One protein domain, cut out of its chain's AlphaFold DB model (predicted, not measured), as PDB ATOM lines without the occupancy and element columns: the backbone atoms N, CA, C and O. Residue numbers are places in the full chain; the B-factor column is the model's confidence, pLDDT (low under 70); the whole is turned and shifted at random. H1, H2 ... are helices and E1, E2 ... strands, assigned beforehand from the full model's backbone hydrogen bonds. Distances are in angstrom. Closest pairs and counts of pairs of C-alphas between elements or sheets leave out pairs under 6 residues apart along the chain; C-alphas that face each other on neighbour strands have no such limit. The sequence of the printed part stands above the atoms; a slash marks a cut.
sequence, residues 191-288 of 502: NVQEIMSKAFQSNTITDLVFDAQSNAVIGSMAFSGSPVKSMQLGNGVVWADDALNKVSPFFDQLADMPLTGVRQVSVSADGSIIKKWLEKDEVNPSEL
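AT A GLANCE: This is residues 191 to 288 of the 502 residues of the protein "Leucine-rich repeat domain-containing protein" of Lactococcus sp. dk310 (UniProt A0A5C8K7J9). With little regular structure, the chain winds in stacked turns: E1 and E2 lie side by side on one wall, and short parallel pairings join residues 194 to 195, 217 to 218 and 238 to 239 on the opposite wall. The E3-E4 hairpin widens the sheet beyond E2, and a tail ends in small H1. The 98 printed residues, mostly strand by class with 24 in named elements, run E1 E2 E3 E4 H1; the mixed sheet has that strand order. It is compact, radius of gyration of the C-alphas 12.9 A, spanning 35 by 34 by 22 A.

HOW THE PARTS SIT: E1, residues 207 to 210, and E2, residues 230 to 233, are parallel: N 210 to O 232, 2.8 A. E3, residues 262 to 267, is antiparallel to E2, a hairpin: N 231 to O 265, 2.8 A. E4, residues 273 to 278, forms a hairpin with E3: N 274 to O 266, 2.8 A. H1, residues 285 to 288, is not on the sheet; too short for O i to N i+4 pairs, it has one O i to N i+3 pair, within range.

IN THESE COORDINATES: E1 begins at C-alpha 207 (-22.123, -18.998, 35.753). E3 spans 17.2 A, E4 16.4 A. H1 ends at C-alpha 288 (-31.525, -29.784, 39.891).

THE WHOLE: The farthest C-alphas, of Ser 202 and Asp 281, are 36.4 A apart. The printed part has no cut. E1 to E2 and E2 to E3 are long links. Residues 280 to 288 have pLDDT under 70.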
ATOM      1  N   ASN A 191     -18.115 -31.801  48.135       97.06
ATOM      2  CA  ASN A 191     -16.983 -32.020  49.040       97.06
ATOM      3  C   ASN A 191     -15.951 -30.880  49.073       97.06
ATOM      4  O   ASN A 191     -15.015 -30.945  49.872       97.06
ATOM      5  N   VAL A 192     -16.110 -29.834  48.251       98.06
ATOM      6  CA  VAL A 192     -15.216 -28.666  48.267       98.06
ATOM      7  C   VAL A 192     -15.464 -27.859  49.543       98.06
ATOM      8  O   VAL A 192     -16.526 -27.265  49.712       98.06
ATOM      9  N   GLN A 193     -14.475 -27.832  50.434       97.81
ATOM     10  CA  GLN A 193     -14.546 -27.194  51.754       97.81
ATOM     11  C   GLN A 193     -13.941 -25.788  51.751       97.81
ATOM     12  O   GLN A 193     -14.465 -24.888  52.401       97.81
ATOM     13  N   GLU A 194     -12.842 -25.579  51.020       98.31
ATOM     14  CA  GLU A 194     -12.110 -24.310  51.014       98.31
ATOM     15  C   GLU A 194     -11.767 -23.849  49.591       98.31
ATOM     16  O   GLU A 194     -11.028 -24.519  48.864       98.31
ATOM     17  N   ILE A 195     -12.231 -22.651  49.228       98.81
ATOM     18  CA  ILE A 195     -11.790 -21.909  48.041       98.81
ATOM     19  C   ILE A 195     -11.061 -20.660  48.531       98.81
ATOM     20  O   ILE A 195     -11.675 -19.680  48.942       98.81
ATOM     21  N   MET A 196      -9.734 -20.696  48.521       98.75
ATOM     22  CA  MET A 196      -8.900 -19.658  49.125       98.75
ATOM     23  C   MET A 196      -8.916 -18.337  48.338       98.75
ATOM     24  O   MET A 196      -9.365 -18.249  47.193       98.75
ATOM     25  N   SER A 197      -8.386 -17.278  48.958       98.62
ATOM     26  CA  SER A 197      -8.399 -15.928  48.389       98.62
ATOM     27  C   SER A 197      -7.861 -15.878  46.956       98.62
ATOM     28  O   SER A 197      -6.816 -16.454  46.634       98.62
ATOM     29  N   LYS A 198      -8.557 -15.139  46.087       98.62
ATOM     30  CA  LYS A 198      -8.210 -14.951  44.664       98.62
ATOM     31  C   LYS A 198      -8.124 -16.238  43.828       98.62
ATOM     32  O   LYS A 198      -7.592 -16.160  42.724       98.62
ATOM     33  N   ALA A 199      -8.616 -17.390  44.304       98.81
ATOM     34  CA  ALA A 199      -8.492 -18.688  43.623       98.81
ATOM     35  C   ALA A 199      -8.809 -18.639  42.118       98.81
ATOM     36  O   ALA A 199      -8.026 -19.159  41.331       98.81
ATOM     37  N   PHE A 200      -9.875 -17.942  41.720       98.75
ATOM     38  CA  PHE A 200     -10.335 -17.772  40.338       98.75
ATOM     39  C   PHE A 200     -10.296 -16.303  39.872       98.75
ATOM     40  O   PHE A 200     -11.037 -15.912  38.969       98.75
ATOM     41  N   GLN A 201      -9.423 -15.474  40.459       98.19
ATOM     42  CA  GLN A 201      -9.263 -14.065  40.083       98.19
ATOM     43  C   GLN A 201      -8.961 -13.907  38.579       98.19
ATOM     44  O   GLN A 201      -8.178 -14.673  38.022       98.19
ATOM     45  N   SER A 202      -9.510 -12.868  37.943       97.12
ATOM     46  CA  SER A 202      -9.268 -12.530  36.527       97.12
ATOM     47  C   SER A 202      -9.642 -13.648  35.543       97.12
ATOM     48  O   SER A 202      -8.901 -13.911  34.598       97.12
ATOM     49  N   ASN A 203     -10.779 -14.303  35.771       98.00
ATOM     50  CA  ASN A 203     -11.440 -15.164  34.790       98.00
ATOM     51  C   ASN A 203     -12.649 -14.443  34.168       98.00
ATOM     52  O   ASN A 203     -12.936 -13.292  34.490       98.00
ATOM     53  N   THR A 204     -13.365 -15.122  33.274       97.12
ATOM     54  CA  THR A 204     -14.558 -14.615  32.577       97.12
ATOM     55  C   THR A 204     -15.845 -15.298  33.049       97.12
ATOM     56  O   THR A 204     -16.790 -15.427  32.276       97.12
ATOM     57  N   ILE A 205     -15.886 -15.740  34.312       98.31
ATOM     58  CA  ILE A 205     -16.966 -16.594  34.828       98.31
ATOM     59  C   ILE A 205     -18.282 -15.813  34.848       98.31
ATOM     60  O   ILE A 205     -18.391 -14.791  35.530       98.31
ATOM     61  N   THR A 206     -19.277 -16.309  34.120       97.62
ATOM     62  CA  THR A 206     -20.665 -15.841  34.137       97.62
ATOM     63  C   THR A 206     -21.545 -16.713  35.022       97.62
ATOM     64  O   THR A 206     -22.456 -16.178  35.651       97.62
ATOM     65  N   ASP A 207     -21.245 -18.007  35.129       97.81
ATOM     66  CA  ASP A 207     -22.123 -18.998  35.753       97.81
ATOM     67  C   ASP A 207     -21.367 -19.808  36.816       97.81
ATOM     68  O   ASP A 207     -20.339 -20.430  36.543       97.81
ATOM     69  N   LEU A 208     -21.855 -19.762  38.056       97.38
ATOM     70  CA  LEU A 208     -21.173 -20.305  39.231       97.38
ATOM     71  C   LEU A 208     -22.094 -21.263  39.991       97.38
ATOM     72  O   LEU A 208     -23.011 -20.828  40.685       97.38
ATOM     73  N   VAL A 209     -21.858 -22.566  39.880       97.81
ATOM     74  CA  VAL A 209     -22.712 -23.596  40.484       97.81
ATOM     75  C   VAL A 209     -21.957 -24.317  41.591       97.81
ATOM     76  O   VAL A 209     -20.922 -24.929  41.355       97.81
ATOM     77  N   PHE A 210     -22.504 -24.290  42.798       97.19
ATOM     78  CA  PHE A 210     -22.169 -25.224  43.865       97.19
ATOM     79  C   PHE A 210     -23.293 -26.254  43.995       97.19
ATOM     80  O   PHE A 210     -24.479 -25.914  43.887       97.19
ATOM     81  N   ASP A 211     -22.911 -27.502  44.252       95.69
ATOM     82  CA  ASP A 211     -23.828 -28.573  44.635       95.69
ATOM     83  C   ASP A 211     -24.726 -28.152  45.810       95.69
ATOM     84  O   ASP A 211     -24.286 -27.434  46.709       95.69
ATOM     85  N   ALA A 212     -25.976 -28.620  45.835       93.75
ATOM     86  CA  ALA A 212     -26.970 -28.243  46.840       93.75
ATOM     87  C   ALA A 212     -26.548 -28.535  48.296       93.75
ATOM     88  O   ALA A 212     -26.983 -27.824  49.203       93.75
ATOM     89  N   GLN A 213     -25.696 -29.537  48.530       91.88
ATOM     90  CA  GLN A 213     -25.174 -29.918  49.847       91.88
ATOM     91  C   GLN A 213     -23.826 -29.266  50.189       91.88
ATOM     92  O   GLN A 213     -23.351 -29.431  51.314       91.88
ATOM     93  N   SER A 214     -23.218 -28.510  49.266       93.38
ATOM     94  CA  SER A 214     -21.927 -27.857  49.497       93.38
ATOM     95  C   SER A 214     -21.954 -26.932  50.722       93.38
ATOM     96  O   SER A 214     -22.943 -26.246  51.007       93.38
ATOM     97  N   ASN A 215     -20.836 -26.907  51.444       93.56
ATOM     98  CA  ASN A 215     -20.588 -26.071  52.617       93.56
ATOM     99  C   ASN A 215     -19.293 -25.244  52.487       93.56
ATOM    100  O   ASN A 215     -18.665 -24.911  53.492       93.56
ATOM    101  N   ALA A 216     -18.886 -24.944  51.249       96.81
ATOM    102  CA  ALA A 216     -17.611 -24.304  50.946       96.81
ATOM    103  C   ALA A 216     -17.438 -22.933  51.624       96.81
ATOM    104  O   ALA A 216     -18.326 -22.079  51.582       96.81
ATOM    105  N   VAL A 217     -16.243 -22.688  52.162       97.62
ATOM    106  CA  VAL A 217     -15.789 -21.373  52.620       97.62
ATOM    107  C   VAL A 217     -14.991 -20.703  51.502       97.62
ATOM    108  O   VAL A 217     -13.956 -21.213  51.068       97.62
ATOM    109  N   ILE A 218     -15.468 -19.550  51.034       97.75
ATOM    110  CA  ILE A 218     -14.915 -18.812  49.893       97.75
ATOM    111  C   ILE A 218     -14.182 -17.555  50.384       97.75
ATOM    112  O   ILE A 218     -14.760 -16.669  51.012       97.75
ATOM    113  N   GLY A 219     -12.890 -17.468  50.079       98.00
ATOM    114  CA  GLY A 219     -11.996 -16.403  50.516       98.00
ATOM    115  C   GLY A 219     -12.120 -15.088  49.741       98.00
ATOM    116  O   GLY A 219     -12.764 -14.982  48.696       98.00
ATOM    117  N   SER A 220     -11.420 -14.074  50.254       97.56
ATOM    118  CA  SER A 220     -11.416 -12.714  49.702       97.56
ATOM    119  C   SER A 220     -11.016 -12.675  48.226       97.56
ATOM    120  O   SER A 220     -10.052 -13.324  47.796       97.56
ATOM    121  N   MET A 221     -11.760 -11.901  47.433       97.19
ATOM    122  CA  MET A 221     -11.547 -11.720  45.993       97.19
ATOM    123  C   MET A 221     -11.531 -13.022  45.166       97.19
ATOM    124  O   MET A 221     -10.989 -13.008  44.058       97.19
ATOM    125  N   ALA A 222     -12.079 -14.144  45.664       98.25
ATOM    126  CA  ALA A 222     -11.996 -15.458  45.012       98.25
ATOM    127  C   ALA A 222     -12.401 -15.446  43.529       98.25
ATOM    128  O   ALA A 222     -11.706 -16.059  42.723       98.25
ATOM    129  N   PHE A 223     -13.441 -14.693  43.163       97.94
ATOM    130  CA  PHE A 223     -13.963 -14.559  41.797       97.94
ATOM    131  C   PHE A 223     -13.826 -13.118  41.254       97.94
ATOM    132  O   PHE A 223     -14.488 -12.725  40.294       97.94
ATOM    133  N   SER A 224     -12.951 -12.302  41.856       96.44
ATOM    134  CA  SER A 224     -12.714 -10.906  41.463       96.44
ATOM    135  C   SER A 224     -12.295 -10.789  39.994       96.44
ATOM    136  O   SER A 224     -11.226 -11.266  39.613       96.44
ATOM    137  N   GLY A 225     -13.055 -10.028  39.206       95.50
ATOM    138  CA  GLY A 225     -12.801  -9.784  37.782       95.50
ATOM    139  C   GLY A 225     -13.704 -10.592  36.850       95.50
ATOM    140  O   GLY A 225     -13.780 -10.255  35.674       95.50
ATOM    141  N   SER A 226     -14.429 -11.579  37.381       97.44
ATOM    142  CA  SER A 226     -15.420 -12.353  36.636       97.44
ATOM    143  C   SER A 226     -16.806 -11.688  36.689       97.44
ATOM    144  O   SER A 226     -17.271 -11.337  37.780       97.44
ATOM    145  N   PRO A 227     -17.505 -11.518  35.553       96.31
ATOM    146  CA  PRO A 227     -18.844 -10.938  35.499       96.31
ATOM    147  C   PRO A 227     -19.920 -11.988  35.830       96.31
ATOM    148  O   PRO A 227     -20.742 -12.318  34.977       96.31
ATOM    149  N   VAL A 228     -19.920 -12.516  37.061       97.31
ATOM    150  CA  VAL A 228     -20.867 -13.568  37.484       97.31
ATOM    151  C   VAL A 228     -22.302 -13.030  37.408       97.31
ATOM    152  O   VAL A 228     -22.623 -12.060  38.096       97.31
ATOM    153  N   LYS A 229     -23.124 -13.646  36.551       96.38
ATOM    154  CA  LYS A 229     -24.523 -13.316  36.214       96.38
ATOM    155  C   LYS A 229     -25.519 -14.390  36.645       96.38
ATOM    156  O   LYS A 229     -26.711 -14.100  36.688       96.38
ATOM    157  N   SER A 230     -25.054 -15.601  36.923       97.38
ATOM    158  CA  SER A 230     -25.845 -16.697  37.473       97.38
ATOM    159  C   SER A 230     -25.043 -17.391  38.561       97.38
ATOM    160  O   SER A 230     -23.836 -17.603  38.419       97.38
ATOM    161  N   MET A 231     -25.695 -17.717  39.668       95.81
ATOM    162  CA  MET A 231     -25.062 -18.343  40.813       95.81
ATOM    163  C   MET A 231     -26.038 -19.268  41.539       95.81
ATOM    164  O   MET A 231     -27.124 -18.843  41.929       95.81
ATOM    165  N   GLN A 232     -25.616 -20.507  41.785       96.31
ATOM    166  CA  GLN A 232     -26.239 -21.410  42.749       96.31
ATOM    167  C   GLN A 232     -25.250 -21.683  43.881       96.31
ATOM    168  O   GLN A 232     -24.136 -22.130  43.623       96.31
ATOM    169  N   LEU A 233     -25.659 -21.458  45.129       94.94
ATOM    170  CA  LEU A 233     -24.866 -21.767  46.320       94.94
ATOM    171  C   LEU A 233     -25.527 -22.885  47.139       94.94
ATOM    172  O   LEU A 233     -26.698 -22.759  47.522       94.94
ATOM    173  N   GLY A 234     -24.754 -23.924  47.465       92.12
ATOM    174  CA  GLY A 234     -25.138 -25.055  48.319       92.12
ATOM    175  C   GLY A 234     -25.320 -24.699  49.787       92.12
ATOM    176  O   GLY A 234     -24.702 -23.754  50.261       92.12
ATOM    177  N   ASN A 235     -26.179 -25.431  50.503       86.50
ATOM    178  CA  ASN A 235     -26.776 -25.074  51.797       86.50
ATOM    179  C   ASN A 235     -25.871 -24.312  52.788       86.50
ATOM    180  O   ASN A 235     -26.331 -23.321  53.353       86.50
ATOM    181  N   GLY A 236     -24.618 -24.737  52.979       87.50
ATOM    182  CA  GLY A 236     -23.679 -24.134  53.932       87.50
ATOM    183  C   GLY A 236     -22.611 -23.214  53.331       87.50
ATOM    184  O   GLY A 236     -21.681 -22.858  54.049       87.50
ATOM    185  N   VAL A 237     -22.674 -22.886  52.036       94.69
ATOM    186  CA  VAL A 237     -21.662 -22.052  51.373       94.69
ATOM    187  C   VAL A 237     -21.663 -20.642  51.962       94.69
ATOM    188  O   VAL A 237     -22.682 -19.949  51.957       94.69
ATOM    189  N   VAL A 238     -20.491 -20.211  52.425       93.44
ATOM    190  CA  VAL A 238     -20.236 -18.873  52.965       93.44
ATOM    191  C   VAL A 238     -19.063 -18.232  52.235       93.44
ATOM    192  O   VAL A 238     -18.124 -18.908  51.815       93.44
ATOM    193  N   TRP A 239     -19.094 -16.912  52.089       93.00
ATOM    194  CA  TRP A 239     -18.076 -16.171  51.349       93.00
ATOM    195  C   TRP A 239     -17.666 -14.874  52.039       93.00
ATOM    196  O   TRP A 239     -18.412 -14.327  52.849       93.00
ATOM    197  N   ALA A 240     -16.469 -14.391  51.720       93.31
ATOM    198  CA  ALA A 240     -16.034 -13.050  52.083       93.31
ATOM    199  C   ALA A 240     -16.850 -11.982  51.332       93.31
ATOM    200  O   ALA A 240     -17.166 -12.160  50.155       93.31
ATOM    201  N   ASP A 241     -17.105 -10.843  51.981       89.62
ATOM    202  CA  ASP A 241     -17.863  -9.712  51.415       89.62
ATOM    203  C   ASP A 241     -17.294  -9.207  50.071       89.62
ATOM    204  O   ASP A 241     -18.023  -8.692  49.226       89.62
ATOM    205  N   ASP A 242     -15.985  -9.377  49.852       93.06
ATOM    206  CA  ASP A 242     -15.254  -8.990  48.643       93.06
ATOM    207  C   ASP A 242     -14.939 -10.171  47.700       93.06
ATOM    208  O   ASP A 242     -14.079 -10.046  46.824       93.06
ATOM    209  N   ALA A 243     -15.590 -11.333  47.859       94.62
ATOM    210  CA  ALA A 243     -15.388 -12.506  46.998       94.62
ATOM    211  C   ALA A 243     -15.691 -12.205  45.516       94.62
ATOM    212  O   ALA A 243     -14.985 -12.691  44.625       94.62
ATOM    213  N   LEU A 244     -16.695 -11.356  45.271       93.94
ATOM    214  CA  LEU A 244     -16.987 -10.709  43.990       93.94
ATOM    215  C   LEU A 244     -16.515  -9.248  44.013       93.94
ATOM    216  O   LEU A 244     -16.390  -8.625  45.063       93.94
ATOM    217  N   ASN A 245     -16.285  -8.669  42.832       89.56
ATOM    218  CA  ASN A 245     -15.972  -7.246  42.685       89.56
ATOM    219  C   ASN A 245     -16.952  -6.562  41.715       89.56
ATOM    220  O   ASN A 245     -17.784  -7.225  41.099       89.56
ATOM    221  N   LYS A 246     -16.795  -5.245  41.529       91.00
ATOM    222  CA  LYS A 246     -17.624  -4.361  40.678       91.00
ATOM    223  C   LYS A 246     -17.810  -4.784  39.208       91.00
ATOM    224  O   LYS A 246     -18.544  -4.113  38.491       91.00
ATOM    225  N   VAL A 247     -17.133  -5.834  38.737       92.06
ATOM    226  CA  VAL A 247     -17.357  -6.427  37.407       92.06
ATOM    227  C   VAL A 247     -18.579  -7.358  37.408       92.06
ATOM    228  O   VAL A 247     -19.243  -7.483  36.381       92.06
ATOM    229  N   SER A 248     -18.910  -7.980  38.545       94.31
ATOM    230  CA  SER A 248     -20.149  -8.746  38.689       94.31
ATOM    231  C   SER A 248     -21.334  -7.811  38.985       94.31
ATOM    232  O   SER A 248     -21.224  -6.959  39.871       94.31
ATOM    233  N   PRO A 249     -22.492  -7.998  38.320       93.19
ATOM    234  CA  PRO A 249     -23.744  -7.313  38.658       93.19
ATOM    235  C   PRO A 249     -24.239  -7.579  40.089       93.19
ATOM    236  O   PRO A 249     -25.095  -6.847  40.572       93.19
ATOM    237  N   PHE A 250     -23.712  -8.593  40.782       93.12
ATOM    238  CA  PHE A 250     -24.096  -8.921  42.157       93.12
ATOM    239  C   PHE A 250     -23.320  -8.142  43.233       93.12
ATOM    240  O   PHE A 250     -23.628  -8.265  44.420       93.12
ATOM    241  N   PHE A 251     -22.326  -7.334  42.847       88.44
ATOM    242  CA  PHE A 251     -21.533  -6.535  43.781       88.44
ATOM    243  C   PHE A 251     -22.404  -5.539  44.567       88.44
ATOM    244  O   PHE A 251     -23.163  -4.771  43.979       88.44
ATOM    245  N   ASP A 252     -22.300  -5.562  45.898       85.88
ATOM    246  CA  ASP A 252     -23.161  -4.836  46.848       85.88
ATOM    247  C   ASP A 252     -24.681  -5.156  46.751       85.88
ATOM    248  O   ASP A 252     -25.487  -4.487  47.393       85.88
ATOM    249  N   GLN A 253     -25.109  -6.180  45.990       87.88
ATOM    250  CA  GLN A 253     -26.536  -6.502  45.766       87.88
ATOM    251  C   GLN A 253     -27.076  -7.683  46.593       87.88
ATOM    252  O   GLN A 253     -28.268  -7.986  46.498       87.88
ATOM    253  N   LEU A 254     -26.237  -8.366  47.381       86.81
ATOM    254  CA  LEU A 254     -26.562  -9.642  48.051       86.81
ATOM    255  C   LEU A 254     -26.559  -9.583  49.591       86.81
ATOM    256  O   LEU A 254     -26.434 -10.610  50.253       86.81
ATOM    257  N   ALA A 255     -26.731  -8.393  50.172       86.62
ATOM    258  CA  ALA A 255     -26.794  -8.193  51.627       86.62
ATOM    259  C   ALA A 255     -28.021  -8.843  52.314       86.62
ATOM    260  O   ALA A 255     -28.079  -8.920  53.538       86.62
ATOM    261  N   ASP A 256     -29.003  -9.291  51.532       87.62
ATOM    262  CA  ASP A 256     -30.231  -9.986  51.943       87.62
ATOM    263  C   ASP A 256     -30.147 -11.519  51.803       87.62
ATOM    264  O   ASP A 256     -31.129 -12.217  52.058       87.62
ATOM    265  N   MET A 257     -29.002 -12.052  51.367       88.44
ATOM    266  CA  MET A 257     -28.832 -13.479  51.112       88.44
ATOM    267  C   MET A 257     -28.798 -14.283  52.430       88.44
ATOM    268  O   MET A 257     -27.988 -13.975  53.308       88.44
ATOM    269  N   PRO A 258     -29.631 -15.331  52.593       89.75
ATOM    270  CA  PRO A 258     -29.632 -16.143  53.806       89.75
ATOM    271  C   PRO A 258     -28.347 -16.976  53.939       89.75
ATOM    272  O   PRO A 258     -27.699 -17.322  52.956       89.75
ATOM    273  N   LEU A 259     -27.996 -17.371  55.165       82.44
ATOM    274  CA  LEU A 259     -26.843 -18.251  55.423       82.44
ATOM    275  C   LEU A 259     -27.166 -19.750  55.253       82.44
ATOM    276  O   LEU A 259     -26.276 -20.586  55.372       82.44
ATOM    277  N   THR A 260     -28.423 -20.100  54.974       85.69
ATOM    278  CA  THR A 260     -28.943 -21.478  54.890       85.69
ATOM    279  C   THR A 260     -29.942 -21.631  53.738       85.69
ATOM    280  O   THR A 260     -30.431 -20.631  53.214       85.69
ATOM    281  N   GLY A 261     -30.287 -22.875  53.388       89.00
ATOM    282  CA  GLY A 261     -31.115 -23.204  52.220       89.00
ATOM    283  C   GLY A 261     -30.290 -23.215  50.931       89.00
ATOM    284  O   GLY A 261     -29.136 -22.801  50.941       89.00
ATOM    285  N   VAL A 262     -30.836 -23.686  49.808       93.56
ATOM    286  CA  VAL A 262     -30.174 -23.509  48.500       93.56
ATOM    287  C   VAL A 262     -30.494 -22.108  47.985       93.56
ATOM    288  O   VAL A 262     -31.630 -21.645  48.066       93.56
ATOM    289  N   ARG A 263     -29.483 -21.407  47.468       94.19
ATOM    290  CA  ARG A 263     -29.615 -20.012  47.027       94.19
ATOM    291  C   ARG A 263     -29.330 -19.916  45.546       94.19
ATOM    292  O   ARG A 263     -28.230 -20.261  45.126       94.19
ATOM    293  N   GLN A 264     -30.295 -19.431  44.780       95.69
ATOM    294  CA  GLN A 264     -30.167 -19.195  43.348       95.69
ATOM    295  C   GLN A 264     -30.325 -17.697  43.077       95.69
ATOM    296  O   GLN A 264     -31.296 -17.073  43.507       95.69
ATOM    297  N   VAL A 265     -29.353 -17.116  42.380       95.44
ATOM    298  CA  VAL A 265     -29.322 -15.701  42.003       95.44
ATOM    299  C   VAL A 265     -28.987 -15.616  40.520       95.44
ATOM    300  O   VAL A 265     -27.995 -16.193  40.086       95.44
ATOM    301  N   SER A 266     -29.775 -14.888  39.739       96.81
ATOM    302  CA  SER A 266     -29.510 -14.682  38.312       96.81
ATOM    303  C   SER A 266     -29.855 -13.266  37.855       96.81
ATOM    304  O   SER A 266     -30.576 -12.537  38.534       96.81
ATOM    305  N   VAL A 267     -29.317 -12.856  36.708       96.81
ATOM    306  CA  VAL A 267     -29.673 -11.601  36.035       96.81
ATOM    307  C   VAL A 267     -30.582 -11.902  34.848       96.81
ATOM    308  O   VAL A 267     -30.200 -12.653  33.950       96.81
ATOM    309  N   SER A 268     -31.777 -11.315  34.826       93.75
ATOM    310  CA  SER A 268     -32.720 -11.441  33.712       93.75
ATOM    311  C   SER A 268     -32.336 -10.566  32.512       93.75
ATOM    312  O   SER A 268     -31.456  -9.709  32.582       93.75
ATOM    313  N   ALA A 269     -33.001 -10.784  31.372       90.44
ATOM    314  CA  ALA A 269     -32.683 -10.116  30.105       90.44
ATOM    315  C   ALA A 269     -32.844  -8.577  30.128       90.44
ATOM    316  O   ALA A 269     -32.265  -7.890  29.289       90.44
ATOM    317  N   ASP A 270     -33.609  -8.040  31.079       92.00
ATOM    318  CA  ASP A 270     -33.788  -6.607  31.348       92.00
ATOM    319  C   ASP A 270     -32.711  -6.012  32.282       92.00
ATOM    320  O   ASP A 270     -32.668  -4.799  32.474       92.00
ATOM    321  N   GLY A 271     -31.837  -6.849  32.853       89.50
ATOM    322  CA  GLY A 271     -30.822  -6.465  33.836       89.50
ATOM    323  C   GLY A 271     -31.283  -6.530  35.299       89.50
ATOM    324  O   GLY A 271     -30.479  -6.238  36.184       89.50
ATOM    325  N   SER A 272     -32.532  -6.922  35.574       92.31
ATOM    326  CA  SER A 272     -33.022  -7.122  36.945       92.31
ATOM    327  C   SER A 272     -32.360  -8.341  37.602       92.31
ATOM    328  O   SER A 272     -31.995  -9.307  36.931       92.31
ATOM    329  N   ILE A 273     -32.202  -8.318  38.930       95.00
ATOM    330  CA  ILE A 273     -31.663  -9.453  39.695       95.00
ATOM    331  C   ILE A 273     -32.824 -10.292  40.229       95.00
ATOM    332  O   ILE A 273     -33.634  -9.813  41.024       95.00
ATOM    333  N   ILE A 274     -32.872 -11.556  39.821       95.00
ATOM    334  CA  ILE A 274     -33.785 -12.573  40.338       95.00
ATOM    335  C   ILE A 274     -33.085 -13.303  41.486       95.00
ATOM    336  O   ILE A 274     -31.924 -13.693  41.370       95.00
ATOM    337  N   LYS A 275     -33.802 -13.508  42.595       94.56
ATOM    338  CA  LYS A 275     -33.336 -14.259  43.769       94.56
ATOM    339  C   LYS A 275     -34.384 -15.309  44.133       94.56
ATOM    340  O   LYS A 275     -35.559 -14.969  44.269       94.56
ATOM    341  N   LYS A 276     -33.970 -16.567  44.294       94.44
ATOM    342  CA  LYS A 276     -34.796 -17.684  44.776       94.44
ATOM    343  C   LYS A 276     -34.056 -18.355  45.929       94.44
ATOM    344  O   LYS A 276     -32.938 -18.844  45.759       94.44
ATOM    345  N   TRP A 277     -34.681 -18.365  47.098       92.25
ATOM    346  CA  TRP A 277     -34.196 -19.068  48.281       92.25
ATOM    347  C   TRP A 277     -35.067 -20.312  48.461       92.25
ATOM    348  O   TRP A 277     -36.286 -20.188  48.519       92.25
ATOM    349  N   LEU A 278     -34.448 -21.488  48.483       88.12
ATOM    350  CA  LEU A 278     -35.109 -22.780  48.657       88.12
ATOM    351  C   LEU A 278     -34.807 -23.299  50.058       88.12
ATOM    352  O   LEU A 278     -33.636 -23.450  50.421       88.12
ATOM    353  N   GLU A 279     -35.842 -23.588  50.841       78.75
ATOM    354  CA  GLU A 279     -35.644 -24.217  52.145       78.75
ATOM    355  C   GLU A 279     -35.189 -25.675  51.991       78.75
ATOM    356  O   GLU A 279     -35.365 -26.304  50.947       78.75
ATOM    357  N   LYS A 280     -34.568 -26.225  53.042       62.09
ATOM    358  CA  LYS A 280     -33.942 -27.559  53.021       62.09
ATOM    359  C   LYS A 280     -34.895 -28.671  52.557       62.09
ATOM    360  O   LYS A 280     -34.446 -29.618  51.917       62.09
ATOM    361  N   ASP A 281     -36.181 -28.525  52.862       55.75
ATOM    362  CA  ASP A 281     -37.215 -29.526  52.599       55.75
ATOM    363  C   ASP A 281     -37.946 -29.298  51.252       55.75
ATOM    364  O   ASP A 281     -38.751 -30.131  50.842       55.75
ATOM    365  N   GLU A 282     -37.641 -28.208  50.530       55.81
ATOM    366  CA  GLU A 282     -38.198 -27.886  49.202       55.81
ATOM    367  C   GLU A 282     -37.287 -28.313  48.034       55.81
ATOM    368  O   GLU A 282     -37.671 -28.213  46.867       55.81
ATOM    369  N   VAL A 283     -36.071 -28.794  48.317       55.75
ATOM    370  CA  VAL A 283     -35.101 -29.197  47.288       55.75
ATOM    371  C   VAL A 283     -35.479 -30.563  46.704       55.75
ATOM    372  O   VAL A 283     -34.977 -31.605  47.123       55.75
ATOM    373  N   ASN A 284     -36.356 -30.560  45.699       49.22
ATOM    374  CA  ASN A 284     -36.613 -31.729  44.861       49.22
ATOM    375  C   ASN A 284     -35.370 -32.026  43.991       49.22
ATOM    376  O   ASN A 284     -35.031 -31.186  43.152       49.22
ATOM    377  N   PRO A 285     -34.713 -33.200  44.117       49.56
ATOM    378  CA  PRO A 285     -33.542 -33.536  43.305       49.56
ATOM    379  C   PRO A 285     -33.801 -33.389  41.800       49.56
ATOM    380  O   PRO A 285     -32.942 -32.905  41.071       49.56
ATOM    381  N   SER A 286     -35.017 -33.705  41.344       45.59
ATOM    382  CA  SER A 286     -35.392 -33.664  39.929       45.59
ATOM    383  C   SER A 286     -35.453 -32.257  39.313       45.59
ATOM    384  O   SER A 286     -35.426 -32.153  38.090       45.59
ATOM    385  N   GLU A 287     -35.518 -31.178  40.108       47.75
ATOM    386  CA  GLU A 287     -35.383 -29.802  39.585       47.75
ATOM    387  C   GLU A 287     -33.913 -29.382  39.395       47.75
ATOM    388  O   GLU A 287     -33.638 -28.463  38.628       47.75
ATOM    389  N   LEU A 288     -32.959 -30.060  40.047       47.31
ATOM    390  CA  LEU A 288     -31.525 -29.784  39.891       47.31
ATOM    391  C   LEU A 288     -30.939 -30.454  38.633       47.31
ATOM    392  O   LEU A 288     -30.021 -29.910  38.019       47.31
TER     393      LEU A 288